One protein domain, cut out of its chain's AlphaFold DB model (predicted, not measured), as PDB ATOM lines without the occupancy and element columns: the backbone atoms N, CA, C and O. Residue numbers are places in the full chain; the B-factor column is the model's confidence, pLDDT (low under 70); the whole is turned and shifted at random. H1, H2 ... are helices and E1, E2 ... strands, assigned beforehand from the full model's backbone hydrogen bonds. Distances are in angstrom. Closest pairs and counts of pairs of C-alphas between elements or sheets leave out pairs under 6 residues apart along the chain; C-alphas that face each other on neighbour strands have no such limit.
ATOM      1  N   PHE A 268      83.909  81.412 126.161       77.88
ATOM      2  CA  PHE A 268      85.020  82.012 125.417       77.88
ATOM      3  C   PHE A 268      85.566  81.107 124.301       77.88
ATOM      4  O   PHE A 268      86.429  81.540 123.550       77.88
ATOM      5  N   ALA A 269      85.056  79.879 124.164       70.25
ATOM      6  CA  ALA A 269      85.625  78.870 123.274       70.25
ATOM      7  C   ALA A 269      85.149  78.975 121.818       70.25
ATOM      8  O   ALA A 269      85.940  78.761 120.905       70.25
ATOM      9  N   ARG A 270      83.856  79.246 121.588       66.00
ATOM     10  CA  ARG A 270      83.251  79.150 120.242       66.00
ATOM     11  C   ARG A 270      82.745  80.475 119.675       66.00
ATOM     12  O   ARG A 270      82.957  80.731 118.501       66.00
ATOM     13  N   ASP A 271      82.166  81.330 120.516       69.25
ATOM     14  CA  ASP A 271      81.457  82.540 120.073       69.25
ATOM     15  C   ASP A 271      81.929  83.792 120.830       69.25
ATOM     16  O   ASP A 271      81.126  84.627 121.255       69.25
ATOM     17  N   PHE A 272      83.238  83.915 121.073       84.50
ATOM     18  CA  PHE A 272      83.755  85.098 121.755       84.50
ATOM     19  C   PHE A 272      83.613  86.339 120.866       84.50
ATOM     20  O   PHE A 272      84.236  86.436 119.812       84.50
ATOM     21  N   GLN A 273      82.795  87.291 121.314       83.62
ATOM     22  CA  GLN A 273      82.629  88.598 120.685       83.62
ATOM     23  C   GLN A 273      83.389  89.637 121.518       83.62
ATOM     24  O   GLN A 273      82.961  89.928 122.644       83.62
ATOM     25  N   PRO A 274      84.519  90.172 121.024       86.12
ATOM     26  CA  PRO A 274      85.266  91.181 121.749       86.12
ATOM     27  C   PRO A 274      84.482  92.498 121.797       86.12
ATOM     28  O   PRO A 274      83.771  92.879 120.871       86.12
ATOM     29  N   THR A 275      84.644  93.215 122.897       87.56
ATOM     30  CA  THR A 275      84.172  94.576 123.115       87.56
ATOM     31  C   THR A 275      85.223  95.523 122.531       87.56
ATOM     32  O   THR A 275      86.327  95.595 123.079       87.56
ATOM     33  N   PRO A 276      84.929  96.249 121.440       84.56
ATOM     34  CA  PRO A 276      85.925  97.031 120.705       84.56
ATOM     35  C   PRO A 276      86.161  98.429 121.312       84.56
ATOM     36  O   PRO A 276      86.464  99.368 120.588       84.56
ATOM     37  N   TYR A 277      85.967  98.594 122.624       86.31
ATOM     38  CA  TYR A 277      86.165  99.870 123.322       86.31
ATOM     39  C   TYR A 277      87.501  99.897 124.058       86.31
ATOM     40  O   TYR A 277      87.960  98.862 124.530       86.31
ATOM     41  N   ASP A 278      88.051 101.093 124.251       82.69
ATOM     42  CA  ASP A 278      89.330 101.291 124.950       82.69
ATOM     43  C   ASP A 278      89.191 101.247 126.482       82.69
ATOM     44  O   ASP A 278      90.168 101.076 127.208       82.69
ATOM     45  N   VAL A 279      87.962 101.396 126.994       87.56
ATOM     46  CA  VAL A 279      87.644 101.313 128.425       87.56
ATOM     47  C   VAL A 279      86.759 100.101 128.672       87.56
ATOM     48  O   VAL A 279      85.600 100.052 128.253       87.56
ATOM     49  N   TRP A 280      87.295  99.122 129.396       88.00
ATOM     50  CA  TRP A 280      86.583  97.894 129.735       88.00
ATOM     51  C   TRP A 280      86.015  97.929 131.151       88.00
ATOM     52  O   TRP A 280      86.723  98.170 132.126       88.00
ATOM     53  N   SER A 281      84.723  97.613 131.267       88.81
ATOM     54  CA  SER A 281      84.034  97.425 132.546       88.81
ATOM     55  C   SER A 281      83.292  96.095 132.526       88.81
ATOM     56  O   SER A 281      82.186  95.971 131.996       88.81
ATOM     57  N   PHE A 282      83.930  95.064 133.079       89.44
ATOM     58  CA  PHE A 282      83.391  93.709 133.090       89.44
ATOM     59  C   PHE A 282      83.004  93.272 134.496       89.44
ATOM     60  O   PHE A 282      83.727  93.483 135.468       89.44
ATOM     61  N   ARG A 283      81.864  92.585 134.601       84.69
ATOM     62  CA  ARG A 283      81.487  91.904 135.840       84.69
ATOM     63  C   ARG A 283      82.356  90.668 136.032       84.69
ATOM     64  O   ARG A 283      82.653  89.954 135.074       84.69
ATOM     65  N   HIS A 284      82.678  90.370 137.283       81.38
ATOM     66  CA  HIS A 284      83.336  89.118 137.618       81.38
ATOM     67  C   HIS A 284      82.413  87.932 137.298       81.38
ATOM     68  O   HIS A 284      81.289  87.851 137.803       81.38
ATOM     69  N   ASP A 285      82.891  86.987 136.488       81.38
ATOM     70  CA  ASP A 285      82.197  85.725 136.237       81.38
ATOM     71  C   ASP A 285      82.833  84.646 137.099       81.38
ATOM     72  O   ASP A 285      83.996  84.302 136.923       81.38
ATOM     73  N   ARG A 286      82.083  84.132 138.073       79.25
ATOM     74  CA  ARG A 286      82.612  83.136 139.007       79.25
ATOM     75  C   ARG A 286      82.977  81.825 138.324       79.25
ATOM     76  O   ARG A 286      83.619  81.025 138.981       79.25
ATOM     77  N   ALA A 287      82.565  81.601 137.074       76.31
ATOM     78  CA  ALA A 287      82.828  80.373 136.328       76.31
ATOM     79  C   ALA A 287      84.307  80.137 135.976       76.31
ATOM     80  O   ALA A 287      84.666  78.993 135.719       76.31
ATOM     81  N   PHE A 288      85.147  81.174 136.004       85.12
ATOM     82  CA  PHE A 288      86.585  81.072 135.741       85.12
ATOM     83  C   PHE A 288      87.356  81.452 137.009       85.12
ATOM     84  O   PHE A 288      87.013  82.439 137.661       85.12
ATOM     85  N   GLY A 289      88.360  80.650 137.356       86.06
ATOM     86  CA  GLY A 289      89.114  80.722 138.604       86.06
ATOM     87  C   GLY A 289      88.313  80.255 139.827       86.06
ATOM     88  O   GLY A 289      87.079  80.305 139.855       86.06
ATOM     89  N   ILE A 290      88.993  79.792 140.874       83.19
ATOM     90  CA  ILE A 290      88.362  79.566 142.184       83.19
ATOM     91  C   ILE A 290      88.337  80.867 143.003       83.19
ATOM     92  O   ILE A 290      89.086  81.793 142.690       83.19
ATOM     93  N   PRO A 291      87.469  80.988 144.030       81.25
ATOM     94  CA  PRO A 291      87.396  82.202 144.837       81.25
ATOM     95  C   PRO A 291      88.760  82.586 145.429       81.25
ATOM     96  O   PRO A 291      89.299  81.853 146.253       81.25
ATOM     97  N   HIS A 292      89.288  83.746 145.033       82.38
ATOM     98  CA  HIS A 292      90.573  84.268 145.493       82.38
ATOM     99  C   HIS A 292      90.500  85.796 145.693       82.38
ATOM    100  O   HIS A 292      89.726  86.479 145.015       82.38
ATOM    101  N   PRO A 293      91.257  86.384 146.639       79.50
ATOM    102  CA  PRO A 293      91.331  87.834 146.782       79.50
ATOM    103  C   PRO A 293      91.860  88.512 145.514       79.50
ATOM    104  O   PRO A 293      92.920  88.151 145.007       79.50
ATOM    105  N   GLY A 294      91.133  89.523 145.033       79.25
ATOM    106  CA  GLY A 294      91.559  90.318 143.881       79.25
ATOM    107  C   GLY A 294      91.412  89.619 142.528       79.25
ATOM    108  O   GLY A 294      92.046  90.044 141.582       79.25
ATOM    109  N   SER A 295      90.604  88.563 142.408       84.12
ATOM    110  CA  SER A 295      90.417  87.885 141.121       84.12
ATOM    111  C   SER A 295      89.987  88.844 139.996       84.12
ATOM    112  O   SER A 295      88.960  89.525 140.100       84.12
ATOM    113  N   ILE A 296      90.757  88.853 138.905       88.81
ATOM    114  CA  ILE A 296      90.474  89.637 137.702       88.81
ATOM    115  C   ILE A 296      89.200  89.157 136.983       88.81
ATOM    116  O   ILE A 296      88.915  87.955 136.953       88.81
ATOM    117  N   PRO A 297      88.409  90.058 136.361       91.38
ATOM    118  CA  PRO A 297      87.289  89.653 135.523       91.38
ATOM    119  C   PRO A 297      87.747  88.779 134.340       91.38
ATOM    120  O   PRO A 297      88.561  89.225 133.531       91.38
ATOM    121  N   PRO A 298      87.162  87.585 134.136       92.00
ATOM    122  CA  PRO A 298      87.588  86.663 133.075       92.00
ATOM    123  C   PRO A 298      87.448  87.233 131.663       92.00
ATOM    124  O   PRO A 298      88.213  86.897 130.767       92.00
ATOM    125  N   ALA A 299      86.475  88.126 131.461       91.75
ATOM    126  CA  ALA A 299      86.303  88.801 130.183       91.75
ATOM    127  C   ALA A 299      87.515  89.680 129.849       91.75
ATOM    128  O   ALA A 299      87.919  89.691 128.697       91.75
ATOM    129  N   LEU A 300      88.142  90.345 130.824       93.31
ATOM    130  CA  LEU A 300      89.337  91.160 130.579       93.31
ATOM    131  C   LEU A 300      90.476  90.295 130.027       93.31
ATOM    132  O   LEU A 300      91.070  90.627 128.999       93.31
ATOM    133  N   VAL A 301      90.703  89.138 130.654       94.38
ATOM    134  CA  VAL A 301      91.660  88.148 130.152       94.38
ATOM    135  C   VAL A 301      91.279  87.720 128.736       94.38
ATOM    136  O   VAL A 301      92.120  87.772 127.849       94.38
ATOM    137  N   ALA A 302      90.011  87.377 128.491       93.88
ATOM    138  CA  ALA A 302      89.569  86.891 127.185       93.88
ATOM    139  C   ALA A 302      89.804  87.909 126.057       93.88
ATOM    140  O   ALA A 302      90.250  87.536 124.976       93.88
ATOM    141  N   HIS A 303      89.573  89.201 126.316       93.75
ATOM    142  CA  HIS A 303      89.869  90.259 125.345       93.75
ATOM    143  C   HIS A 303      91.371  90.364 125.093       93.75
ATOM    144  O   HIS A 303      91.795  90.436 123.944       93.75
ATOM    145  N   THR A 304      92.180  90.310 126.151       94.00
ATOM    146  CA  THR A 304      93.641  90.354 126.025       94.00
ATOM    147  C   THR A 304      94.151  89.173 125.198       94.00
ATOM    148  O   THR A 304      94.900  89.359 124.246       94.00
ATOM    149  N   LEU A 305      93.686  87.955 125.484       94.88
ATOM    150  CA  LEU A 305      94.075  86.779 124.709       94.88
ATOM    151  C   LEU A 305      93.598  86.855 123.261       94.88
ATOM    152  O   LEU A 305      94.321  86.421 122.374       94.88
ATOM    153  N   HIS A 306      92.411  87.403 123.006       93.06
ATOM    154  CA  HIS A 306      91.912  87.581 121.647       93.06
ATOM    155  C   HIS A 306      92.771  88.548 120.825       93.06
ATOM    156  O   HIS A 306      93.061  88.251 119.674       93.06
ATOM    157  N   TYR A 307      93.180  89.681 121.403       92.25
ATOM    158  CA  TYR A 307      93.925  90.704 120.665       92.25
ATOM    159  C   TYR A 307      95.426  90.426 120.554       92.25
ATOM    160  O   TYR A 307      96.049  90.890 119.604       92.25
ATOM    161  N   PHE A 308      96.011  89.701 121.511       94.56
ATOM    162  CA  PHE A 308      97.466  89.553 121.608       94.56
ATOM    163  C   PHE A 308      97.966  88.116 121.427       94.56
ATOM    164  O   PHE A 308      99.171  87.895 121.489       94.56
ATOM    165  N   THR A 309      97.083  87.130 121.219       95.88
ATOM    166  CA  THR A 309      97.490  85.728 121.024       95.88
ATOM    167  C   THR A 309      96.604  84.995 120.027       95.88
ATOM    168  O   THR A 309      95.406  85.261 119.929       95.88
ATOM    169  N   GLU A 310      97.153  83.962 119.395       94.00
ATOM    170  CA  GLU A 310      96.396  83.010 118.578       94.00
ATOM    171  C   GLU A 310      96.024  81.742 119.372       94.00
ATOM    172  O   GLU A 310      96.649  81.436 120.395       94.00
ATOM    173  N   PRO A 311      95.009  80.961 118.951       91.94
ATOM    174  CA  PRO A 311      94.803  79.612 119.477       91.94
ATOM    175  C   PRO A 311      96.095  78.777 119.400       91.94
ATOM    176  O   PRO A 311      96.814  78.812 118.406       91.94
ATOM    177  N   GLY A 312      96.398  78.019 120.454       93.19
ATOM    178  CA  GLY A 312      97.638  77.245 120.600       93.19
ATOM    179  C   GLY A 312      98.806  77.999 121.250       93.19
ATOM    180  O   GLY A 312      99.743  77.346 121.731       93.19
ATOM    181  N   ALA A 313      98.722  79.332 121.339       96.44
ATOM    182  CA  ALA A 313      99.728  80.169 121.987       96.44
ATOM    183  C   ALA A 313      99.967  79.765 123.451       96.44
ATOM    184  O   ALA A 313      99.061  79.281 124.138       96.44
ATOM    185  N   LEU A 314     101.196  79.960 123.918       97.31
ATOM    186  CA  LEU A 314     101.623  79.764 125.293       97.31
ATOM    187  C   LEU A 314     101.466  81.065 126.086       97.31
ATOM    188  O   LEU A 314     102.218  82.019 125.899       97.31
ATOM    189  N   VAL A 315     100.507  81.065 127.007       97.81
ATOM    190  CA  VAL A 315     100.294  82.135 127.983       97.81
ATOM    191  C   VAL A 315     100.993  81.763 129.288       97.81
ATOM    192  O   VAL A 315     100.901  80.624 129.742       97.81
ATOM    193  N   VAL A 316     101.683  82.705 129.916       97.56
ATOM    194  CA  VAL A 316     102.297  82.509 131.234       97.56
ATOM    195  C   VAL A 316     101.663  83.481 132.216       97.56
ATOM    196  O   VAL A 316     101.641  84.682 131.963       97.56
ATOM    197  N   ASP A 317     101.167  82.966 133.338       96.12
ATOM    198  CA  ASP A 317     100.676  83.763 134.462       96.12
ATOM    199  C   ASP A 317     101.525  83.461 135.705       96.12
ATOM    200  O   ASP A 317     101.377  82.390 136.296       96.12
ATOM    201  N   PRO A 318     102.442  84.357 136.110       94.38
ATOM    202  CA  PRO A 318     103.334  84.114 137.235       94.38
ATOM    203  C   PRO A 318     102.713  84.444 138.606       94.38
ATOM    204  O   PRO A 318     103.407  84.341 139.619       94.38
ATOM    205  N   MET A 319     101.463  84.919 138.645       92.75
ATOM    206  CA  MET A 319     100.744  85.346 139.855       92.75
ATOM    207  C   MET A 319      99.281  84.885 139.782       92.75
ATOM    208  O   MET A 319      98.343  85.662 139.958       92.75
ATOM    209  N   ALA A 320      99.095  83.601 139.482       92.31
ATOM    210  CA  ALA A 320      97.834  83.052 139.010       92.31
ATOM    211  C   ALA A 320      96.692  83.105 140.036       92.31
ATOM    212  O   ALA A 320      95.519  83.064 139.649       92.31
ATOM    213  N   GLY A 321      96.990  83.163 141.337       91.06
ATOM    214  CA  GLY A 321      96.016  83.209 142.422       91.06
ATOM    215  C   GLY A 321      94.975  82.091 142.327       91.06
ATOM    216  O   GLY A 321      95.268  80.912 142.526       91.06
ATOM    217  N   GLY A 322      93.728  82.463 142.012       89.19
ATOM    218  CA  GLY A 322      92.614  81.523 141.804       89.19
ATOM    219  C   GLY A 322      92.606  80.813 140.438       89.19
ATOM    220  O   GLY A 322      91.788  79.917 140.215       89.19
ATOM    221  N   GLY A 323      93.485  81.205 139.516       92.19
ATOM    222  CA  GLY A 323      93.636  80.615 138.186       92.19
ATOM    223  C   GLY A 323      92.647  81.134 137.141       92.19
ATOM    224  O   GLY A 323      92.243  80.371 136.267       92.19
ATOM    225  N   THR A 324      92.219  82.401 137.218       92.81
ATOM    226  CA  THR A 324      91.323  82.977 136.196       92.81
ATOM    227  C   THR A 324      91.975  82.963 134.815       92.81
ATOM    228  O   THR A 324      91.345  82.524 133.853       92.81
ATOM    229  N   THR A 325      93.233  83.401 134.711       94.75
ATOM    230  CA  THR A 325      93.964  83.444 133.439       94.75
ATOM    231  C   THR A 325      94.130  82.058 132.837       94.75
ATOM    232  O   THR A 325      93.852  81.862 131.656       94.75
ATOM    233  N   LEU A 326      94.502  81.083 133.672       93.69
ATOM    234  CA  LEU A 326      94.597  79.670 133.311       93.69
ATOM    235  C   LEU A 326      93.291  79.157 132.695       93.69
ATOM    236  O   LEU A 326      93.299  78.622 131.586       93.69
ATOM    237  N   ASP A 327      92.165  79.352 133.383       90.94
ATOM    238  CA  ASP A 327      90.876  78.842 132.917       90.94
ATOM    239  C   ASP A 327      90.438  79.503 131.599       90.94
ATOM    240  O   ASP A 327      89.899  78.823 130.724       90.94
ATOM    241  N   VAL A 328      90.667  80.813 131.441       93.06
ATOM    242  CA  VAL A 328      90.312  81.546 130.214       93.06
ATOM    243  C   VAL A 328      91.216  81.149 129.049       93.06
ATOM    244  O   VAL A 328      90.708  80.904 127.957       93.06
ATOM    245  N   ALA A 329      92.524  81.015 129.275       93.81
ATOM    246  CA  ALA A 329      93.469  80.565 128.257       93.81
ATOM    247  C   ALA A 329      93.088  79.182 127.723       93.81
ATOM    248  O   ALA A 329      92.905  79.024 126.516       93.81
ATOM    249  N   LEU A 330      92.851  78.216 128.616       90.69
ATOM    250  CA  LEU A 330      92.413  76.877 128.225       90.69
ATOM    251  C   LEU A 330      91.061  76.903 127.498       90.69
ATOM    252  O   LEU A 330      90.903  76.232 126.480       90.69
ATOM    253  N   ALA A 331      90.093  77.690 127.983       88.31
ATOM    254  CA  ALA A 331      88.785  77.820 127.338       88.31
ATOM    255  C   ALA A 331      88.886  78.391 125.917       88.31
ATOM    256  O   ALA A 331      88.140  77.980 125.037       88.31
ATOM    257  N   MET A 332      89.826  79.302 125.678       91.19
ATOM    258  CA  MET A 332      90.085  79.884 124.362       91.19
ATOM    259  C   MET A 332      91.049  79.037 123.516       91.19
ATOM    260  O   MET A 332      91.479  79.480 122.456       91.19
ATOM    261  N   GLY A 333      91.423  77.830 123.950       90.00
ATOM    262  CA  GLY A 333      92.312  76.947 123.192       90.00
ATOM    263  C   GLY A 333      93.781  77.379 123.193       90.00
ATOM    264  O   GLY A 333      94.506  77.053 122.259       90.00
ATOM    265  N   ARG A 334      94.230  78.128 124.204       94.12
ATOM    266  CA  ARG A 334      95.644  78.440 124.460       94.12
ATOM    267  C   ARG A 334      96.222  77.443 125.466       94.12
ATOM    268  O   ARG A 334      95.497  76.848 126.263       94.12
ATOM    269  N   ARG A 335      97.543  77.274 125.447       94.88
ATOM    270  CA  ARG A 335      98.288  76.599 126.519       94.88
ATOM    271  C   ARG A 335      98.593  77.622 127.605       94.88
ATOM    272  O   ARG A 335      98.789  78.794 127.293       94.88
ATOM    273  N   CYS A 336      98.637  77.197 128.863       95.94
ATOM    274  CA  CYS A 336      98.940  78.108 129.958       95.94
ATOM    275  C   CYS A 336      99.859  77.465 130.996       95.94
ATOM    276  O   CYS A 336      99.598  76.343 131.431       95.94
ATOM    277  N   LEU A 337     100.912  78.187 131.382       96.44
ATOM    278  CA  LEU A 337     101.720  77.895 132.562       96.44
ATOM    279  C   LEU A 337     101.351  78.905 133.642       96.44
ATOM    280  O   LEU A 337     101.545  80.108 133.474       96.44
ATOM    281  N   ALA A 338     100.787  78.403 134.731       95.88
ATOM    282  CA  ALA A 338     100.315  79.210 135.838       95.88
ATOM    283  C   ALA A 338     101.174  78.936 137.066       95.88
ATOM    284  O   ALA A 338     101.379  77.779 137.440       95.88
ATOM    285  N   TYR A 339     101.627  80.001 137.710       95.00
ATOM    286  CA  TYR A 339     102.440  79.931 138.905       95.00
ATOM    287  C   TYR A 339     101.892  80.833 139.998       95.00
ATOM    288  O   TYR A 339     101.322  81.883 139.716       95.00
ATOM    289  N   ASP A 340     102.077  80.432 141.248       92.88
ATOM    290  CA  ASP A 340     101.792  81.284 142.398       92.88
ATOM    291  C   ASP A 340     102.717  80.932 143.568       92.88
ATOM    292  O   ASP A 340     103.259  79.829 143.638       92.88
ATOM    293  N   LEU A 341     102.883  81.861 144.509       89.00
ATOM    294  CA  LEU A 341     103.667  81.648 145.722       89.00
ATOM    295  C   LEU A 341     103.002  80.621 146.649       89.00
ATOM    296  O   LEU A 341     103.692  79.811 147.265       89.00
ATOM    297  N   GLU A 342     101.670  80.650 146.736       88.19
ATOM    298  CA  GLU A 342     100.869  79.678 147.484       88.19
ATOM    299  C   GLU A 342      99.758  79.128 146.580       88.19
ATOM    300  O   GLU A 342      98.621  79.608 146.617       88.19
ATOM    301  N   PRO A 343     100.068  78.121 145.739       89.19
ATOM    302  CA  PRO A 343      99.103  77.573 144.800       89.19
ATOM    303  C   PRO A 343      97.827  77.098 145.483       89.19
ATOM    304  O   PRO A 343      97.842  76.286 146.407       89.19
ATOM    305  N   THR A 344      96.694  77.565 144.970       85.75
ATOM    306  CA  THR A 344      95.368  77.183 145.477       85.75
ATOM    307  C   THR A 344      94.754  76.006 144.715       85.75
ATOM    308  O   THR A 344      93.680  75.510 145.065       85.75
ATOM    309  N   ARG A 345      95.437  75.554 143.657       85.19
ATOM    310  CA  ARG A 345      95.004  74.522 142.713       85.19
ATOM    311  C   ARG A 345      96.200  73.686 142.246       85.19
ATOM    312  O   ARG A 345      97.279  74.248 142.095       85.19
ATOM    313  N   PRO A 346      96.018  72.384 141.958       85.12
ATOM    314  CA  PRO A 346      97.100  71.516 141.490       85.12
ATOM    315  C   PRO A 346      97.630  71.884 140.097       85.12
ATOM    316  O   PRO A 346      98.760  71.540 139.773       85.12
ATOM    317  N   GLU A 347      96.836  72.567 139.268       89.56
ATOM    318  CA  GLU A 347      97.273  73.041 137.949       89.56
ATOM    319  C   GLU A 347      98.182  74.283 138.018       89.56
ATOM    320  O   GLU A 347      98.736  74.686 136.999       89.56
ATOM    321  N   ILE A 348      98.311  74.899 139.199       93.56
ATOM    322  CA  ILE A 348      99.166  76.061 139.443       93.56
ATOM    323  C   ILE A 348     100.433  75.571 140.147       93.56
ATOM    324  O   ILE A 348     100.364  74.950 141.208       93.56
ATOM    325  N   ALA A 349     101.596  75.842 139.564       93.50
ATOM    326  CA  ALA A 349     102.871  75.420 140.127       93.50
ATOM    327  C   ALA A 349     103.369  76.413 141.200       93.50
ATOM    328  O   ALA A 349     103.222  77.626 141.033       93.50
ATOM    329  N   PRO A 350     103.972  75.930 142.302       94.12
ATOM    330  CA  PRO A 350     104.567  76.807 143.303       94.12
ATOM    331  C   PRO A 350     105.808  77.483 142.727       94.12
ATOM    332  O   PRO A 350     106.766  76.804 142.359       94.12
ATOM    333  N   HIS A 351     105.812  78.812 142.667       92.81
ATOM    334  CA  HIS A 351     106.977  79.574 142.227       92.81
ATOM    335  C   HIS A 351     106.974  80.988 142.797       92.81
ATOM    336  O   HIS A 351     105.940  81.646 142.903       92.81
ATOM    337  N   ASP A 352     108.162  81.479 143.122       89.12
ATOM    338  CA  ASP A 352     108.359  82.862 143.528       89.12
ATOM    339  C   ASP A 352     108.838  83.682 142.328       89.12
ATOM    340  O   ASP A 352     110.000  83.600 141.932       89.12
ATOM    341  N   VAL A 353     107.951  84.516 141.774       88.25
ATOM    342  CA  VAL A 353     108.242  85.370 140.607       88.25
ATOM    343  C   VAL A 353     109.465  86.282 140.803       88.25
ATOM    344  O   VAL A 353     110.092  86.698 139.830       88.25
ATOM    345  N   ARG A 354     109.872  86.567 142.050       84.06
ATOM    346  CA  ARG A 354     111.090  87.348 142.346       84.06
ATOM    347  C   ARG A 354     112.377  86.635 141.932       84.06
ATOM    348  O   ARG A 354     113.404  87.294 141.796       84.06
ATOM    349  N   LEU A 355     112.329  85.318 141.740       87.56
ATOM    350  CA  LEU A 355     113.452  84.504 141.273       87.56
ATOM    351  C   LEU A 355     113.610  84.537 139.742       87.56
ATOM    352  O   LEU A 355     114.520  83.904 139.213       87.56
ATOM    353  N   GLY A 356     112.758  85.285 139.032       86.88
ATOM    354  CA  GLY A 356     112.661  85.265 137.570       86.88
ATOM    355  C   GLY A 356     111.606  84.270 137.088       86.88
ATOM    356  O   GLY A 356     110.937  83.639 137.900       86.88
ATOM    357  N   LEU A 357     111.419  84.140 135.774       88.38
ATOM    358  CA  LEU A 357     110.505  83.143 135.208       88.38
ATOM    359  C   LEU A 357     111.205  81.779 135.071       88.38
ATOM    360  O   LEU A 357     112.395  81.751 134.746       88.38
ATOM    361  N   PRO A 358     110.495  80.658 135.289       89.75
ATOM    362  CA  PRO A 358     111.051  79.326 135.071       89.75
ATOM    363  C   PRO A 358     111.488  79.100 133.610       89.75
ATOM    364  O   PRO A 358     110.907  79.706 132.706       89.75
ATOM    365  N   PRO A 359     112.476  78.224 133.339       90.81
ATOM    366  CA  PRO A 359     112.964  77.975 131.980       90.81
ATOM    367  C   PRO A 359     111.876  77.535 130.995       90.81
ATOM    368  O   PRO A 359     111.925  77.893 129.825       90.81
ATOM    369  N   GLU A 360     110.873  76.788 131.451       91.19
ATOM    370  CA  GLU A 360     109.751  76.336 130.626       91.19
ATOM    371  C   GLU A 360     108.792  77.466 130.207       91.19
ATOM    372  O   GLU A 360     108.017  77.291 129.268       91.19
ATOM    373  N   ALA A 361     108.854  78.621 130.875       90.81
ATOM    374  CA  ALA A 361     108.121  79.826 130.501       90.81
ATOM    375  C   ALA A 361     108.864  80.668 129.446       90.81
ATOM    376  O   ALA A 361     108.301  81.633 128.924       90.81
ATOM    377  N   LEU A 362     110.119  80.328 129.119       89.19
ATOM    378  CA  LEU A 362     110.882  81.016 128.079       89.19
ATOM    379  C   LEU A 362     110.242  80.788 126.704       89.19
ATOM    380  O   LEU A 362     109.872  79.671 126.348       89.19
ATOM    381  N   GLY A 363     110.140  81.861 125.918       88.56
ATOM    382  CA  GLY A 363     109.512  81.818 124.596       88.56
ATOM    383  C   GLY A 363     107.983  81.750 124.631       88.56
ATOM    384  O   GLY A 363     107.379  81.326 123.649       88.56
ATOM    385  N   CYS A 364     107.347  82.140 125.742       94.44
ATOM    386  CA  CYS A 364     105.902  82.329 125.773       94.44
ATOM    387  C   CYS A 364     105.451  83.443 124.819       94.44
ATOM    388  O   CYS A 364     106.142  84.450 124.656       94.44
ATOM    389  N   ASP A 365     104.254  83.296 124.258       97.19
ATOM    390  CA  ASP A 365     103.653  84.292 123.366       97.19
ATOM    391  C   ASP A 365     103.086  85.487 124.148       97.19
ATOM    392  O   ASP A 365     103.049  86.607 123.644       97.19
ATOM    393  N   LEU A 366     102.650  85.260 125.394       97.00
ATOM    394  CA  LEU A 366     102.150  86.316 126.269       97.00
ATOM    395  C   LEU A 366     102.452  86.027 127.739       97.00
ATOM    396  O   LEU A 366     102.054  84.993 128.274       97.00
ATOM    397  N   LEU A 367     103.056  87.004 128.413       95.69
ATOM    398  CA  LEU A 367     103.126  87.057 129.870       95.69
ATOM    399  C   LEU A 367     101.959  87.904 130.396       95.69
ATOM    400  O   LEU A 367     101.922  89.117 130.186       95.69
ATOM    401  N   PHE A 368     101.003  87.273 131.072       94.94
ATOM    402  CA  PHE A 368      99.840  87.937 131.648       94.94
ATOM    403  C   PHE A 368     100.030  88.093 133.160       94.94
ATOM    404  O   PHE A 368      99.932  87.126 133.908       94.94
ATOM    405  N   CYS A 369     100.308  89.315 133.610       88.69
ATOM    406  CA  CYS A 369     100.588  89.613 135.014       88.69
ATOM    407  C   CYS A 369      99.439  90.399 135.655       88.69
ATOM    408  O   CYS A 369      99.246  91.569 135.329       88.69
ATOM    409  N   ASP A 370      98.752  89.794 136.627       86.12
ATOM    410  CA  ASP A 370      97.793  90.467 137.515       86.12
ATOM    411  C   ASP A 370      98.345  90.500 138.954       86.12
ATOM    412  O   ASP A 370      98.120  89.580 139.740       86.12
ATOM    413  N   PRO A 371      99.179  91.498 139.306       83.12
ATOM    414  CA  PRO A 371      99.851  91.517 140.597       83.12
ATOM    415  C   PRO A 371      98.874  91.746 141.758       83.12
ATOM    416  O   PRO A 371      97.871  92.446 141.612       83.12
ATOM    417  N   PRO A 372      99.190  91.246 142.968       75.31
ATOM    418  CA  PRO A 372      98.341  91.461 144.130       75.31
ATOM    419  C   PRO A 372      98.235  92.957 144.460       75.31
ATOM    420  O   PRO A 372      99.211  93.700 144.352       75.31
ATOM    421  N   TYR A 373      97.057  93.388 144.928       67.56
ATOM    422  CA  TYR A 373      96.669  94.794 145.159       67.56
ATOM    423  C   TYR A 373      97.385  95.506 146.330       67.56
ATOM    424  O   TYR A 373      96.763  96.275 147.069       67.56
ATOM    425  N   HIS A 374      98.681  95.249 146.524       60.75
ATOM    426  CA  HIS A 374      99.569  95.887 147.495       60.75
ATOM    427  C   HIS A 374      98.868  96.157 148.843       60.75
ATOM    428  O   HIS A 374      98.266  95.249 149.422       60.75
ATOM    429  N   SER A 375      98.863  97.399 149.335       55.22
ATOM    430  CA  SER A 375      98.291  97.770 150.636       55.22
ATOM    431  C   SER A 375      96.771  97.580 150.762       55.22
ATOM    432  O   SER A 375      96.285  97.439 151.885       55.22
ATOM    433  N   MET A 376      96.010  97.524 149.659       58.41
ATOM    434  CA  MET A 376      94.544  97.405 149.706       58.41
ATOM    435  C   MET A 376      94.073  96.016 150.150       58.41
ATOM    436  O   MET A 376      93.017  95.890 150.770       58.41
ATOM    437  N   LEU A 377      94.852  94.972 149.859       60.59
ATOM    438  CA  LEU A 377      94.522  93.588 150.214       60.59
ATOM    439  C   LEU A 377      95.679  92.837 150.890       60.59
ATOM    440  O   LEU A 377      95.558  91.634 151.101       60.59
ATOM    441  N   ALA A 378      96.749  93.522 151.311       61.41
ATOM    442  CA  ALA A 378      97.945  92.918 151.917       61.41
ATOM    443  C   ALA A 378      97.650  91.893 153.028       61.41
ATOM    444  O   ALA A 378      98.322  90.873 153.115       61.41
ATOM    445  N   ARG A 379      96.615  92.118 153.854       67.62
ATOM    446  CA  ARG A 379      96.226  91.194 154.943       67.62
ATOM    447  C   ARG A 379      95.617  89.872 154.467       67.62
ATOM    448  O   ARG A 379      95.497  88.954 155.270       67.62
ATOM    449  N   LYS A 380      95.169  89.797 153.212       68.44
ATOM    450  CA  LYS A 380      94.588  88.593 152.602       68.44
ATOM    451  C   LYS A 380      95.608  87.787 151.793       68.44
ATOM    452  O   LYS A 380      95.247  86.726 151.301       68.44
ATOM    453  N   TYR A 381      96.836  88.288 151.658       66.00
ATOM    454  CA  TYR A 381      97.940  87.601 150.995       66.00
ATOM    455  C   TYR A 381      98.970  87.108 152.024       66.00
ATOM    456  O   TYR A 381      99.027  87.634 153.142       66.00
ATOM    457  N   PRO A 382      99.814  86.131 151.658       67.25
ATOM    458  CA  PRO A 382     100.904  85.671 152.511       67.25
ATOM    459  C   PRO A 382     101.850  86.810 152.890       67.25
ATOM    460  O   PRO A 382     102.105  87.708 152.088       67.25
ATOM    461  N   LYS A 383     102.451  86.762 154.087       67.06
ATOM    462  CA  LYS A 383     103.436  87.779 154.520       67.06
ATOM    463  C   LYS A 383     104.662  87.853 153.602       67.06
ATOM    464  O   LYS A 383     105.315  88.886 153.536       67.06
ATOM    465  N   SER A 384     104.972  86.757 152.917       67.44
ATOM    466  CA  SER A 384     106.042  86.638 151.925       67.44
ATOM    467  C   SER A 384     105.676  87.222 150.552       67.44
ATOM    468  O   SER A 384     106.567  87.340 149.709       67.44
ATOM    469  N   SER A 385     104.410  87.603 150.329       69.44
ATOM    470  CA  SER A 385     103.908  88.181 149.078       69.44
ATOM    471  C   SER A 385     104.565  89.521 148.748       69.44
ATOM    472  O   SER A 385     104.878  90.321 149.633       69.44
ATOM    473  N   VAL A 386     104.680  89.826 147.451       68.12
ATOM    474  CA  VAL A 386     105.094  91.154 146.967       68.12
ATOM    475  C   VAL A 386     104.151  92.272 147.439       68.12
ATOM    476  O   VAL A 386     104.566  93.423 147.547       68.12
ATOM    477  N   ALA A 387     102.909  91.947 147.819       64.06
ATOM    478  CA  ALA A 387     101.981  92.910 148.411       64.06
ATOM    479  C   ALA A 387     102.452  93.476 149.764       64.06
ATOM    480  O   ALA A 387     102.043  94.573 150.136       64.06
ATOM    481  N   ALA A 388     103.300  92.737 150.487       63.53
ATOM    482  CA  ALA A 388     103.893  93.149 151.757       63.53
ATOM    483  C   ALA A 388     105.329  93.689 151.602       63.53
ATOM    484  O   ALA A 388     105.957  94.057 152.596       63.53
ATOM    485  N   ALA A 389     105.869  93.732 150.376       64.44
ATOM    486  CA  ALA A 389     107.215  94.230 150.132       64.44
ATOM    487  C   ALA A 389     107.274  95.761 150.313       64.44
ATOM    488  O   ALA A 389     106.391  96.466 149.821       64.44
TER     489      ALA A 389
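What this domain is: This is residues 268 to 389 of the 406 residues of a protein of Planctomyces sp. SH-PL62 (UniProt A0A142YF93). Little regular structure: a small three-stranded wall, E1 E2 E3, has H2 over one face, H1 packed on H2, long loops, and H3 away from the sheet. The 122 printed residues, 39 in named elements, run H1 E1 H2 E2 E3 H3: mixed class, parallel sheet. The whole is compact, radius of gyration of the C-alphas 14.1 A, spanning 41 by 32 by 25 A.

Where its parts are: E1 is residues 314 to 317, E2 335 to 340, 16.9 A long, E3 348 to 350. H1, 298 to 308, 15.4 A, begins at C-alpha 298 (87.588, 86.663, 133.075). H2 is 324 to 331; H3, 374 to 380, ends at C-alpha 380 (94.588, 88.593, 152.602).

How they stand to each other: N 315 and O 335 of E1 and E2, and N 349 and O 338 of E3 and E2, are within hydrogen-bond range, each 2.9 A. H2 is on the sheet, over E2, height 8.2 A; E1, H2, E2 form a strand-helix-strand unit, parallel neighbour strands joined through a helix, its crossover right-handed. H1 touches H2, closest C-alphas Pro 298 and Thr 324, 6.1 A, at a steep tilt of 61 degrees. In H1 and H2 every O i to N i+4 pair is within hydrogen-bond range; in H3, 1 of 3, and 2 of 4 O i to N i+3 pairs.

The domain as a whole: The printed part has no cut. The link E3 to H3 is long, 23 residues. Residues 270 to 271 and 373 to 389 have pLDDT under 70.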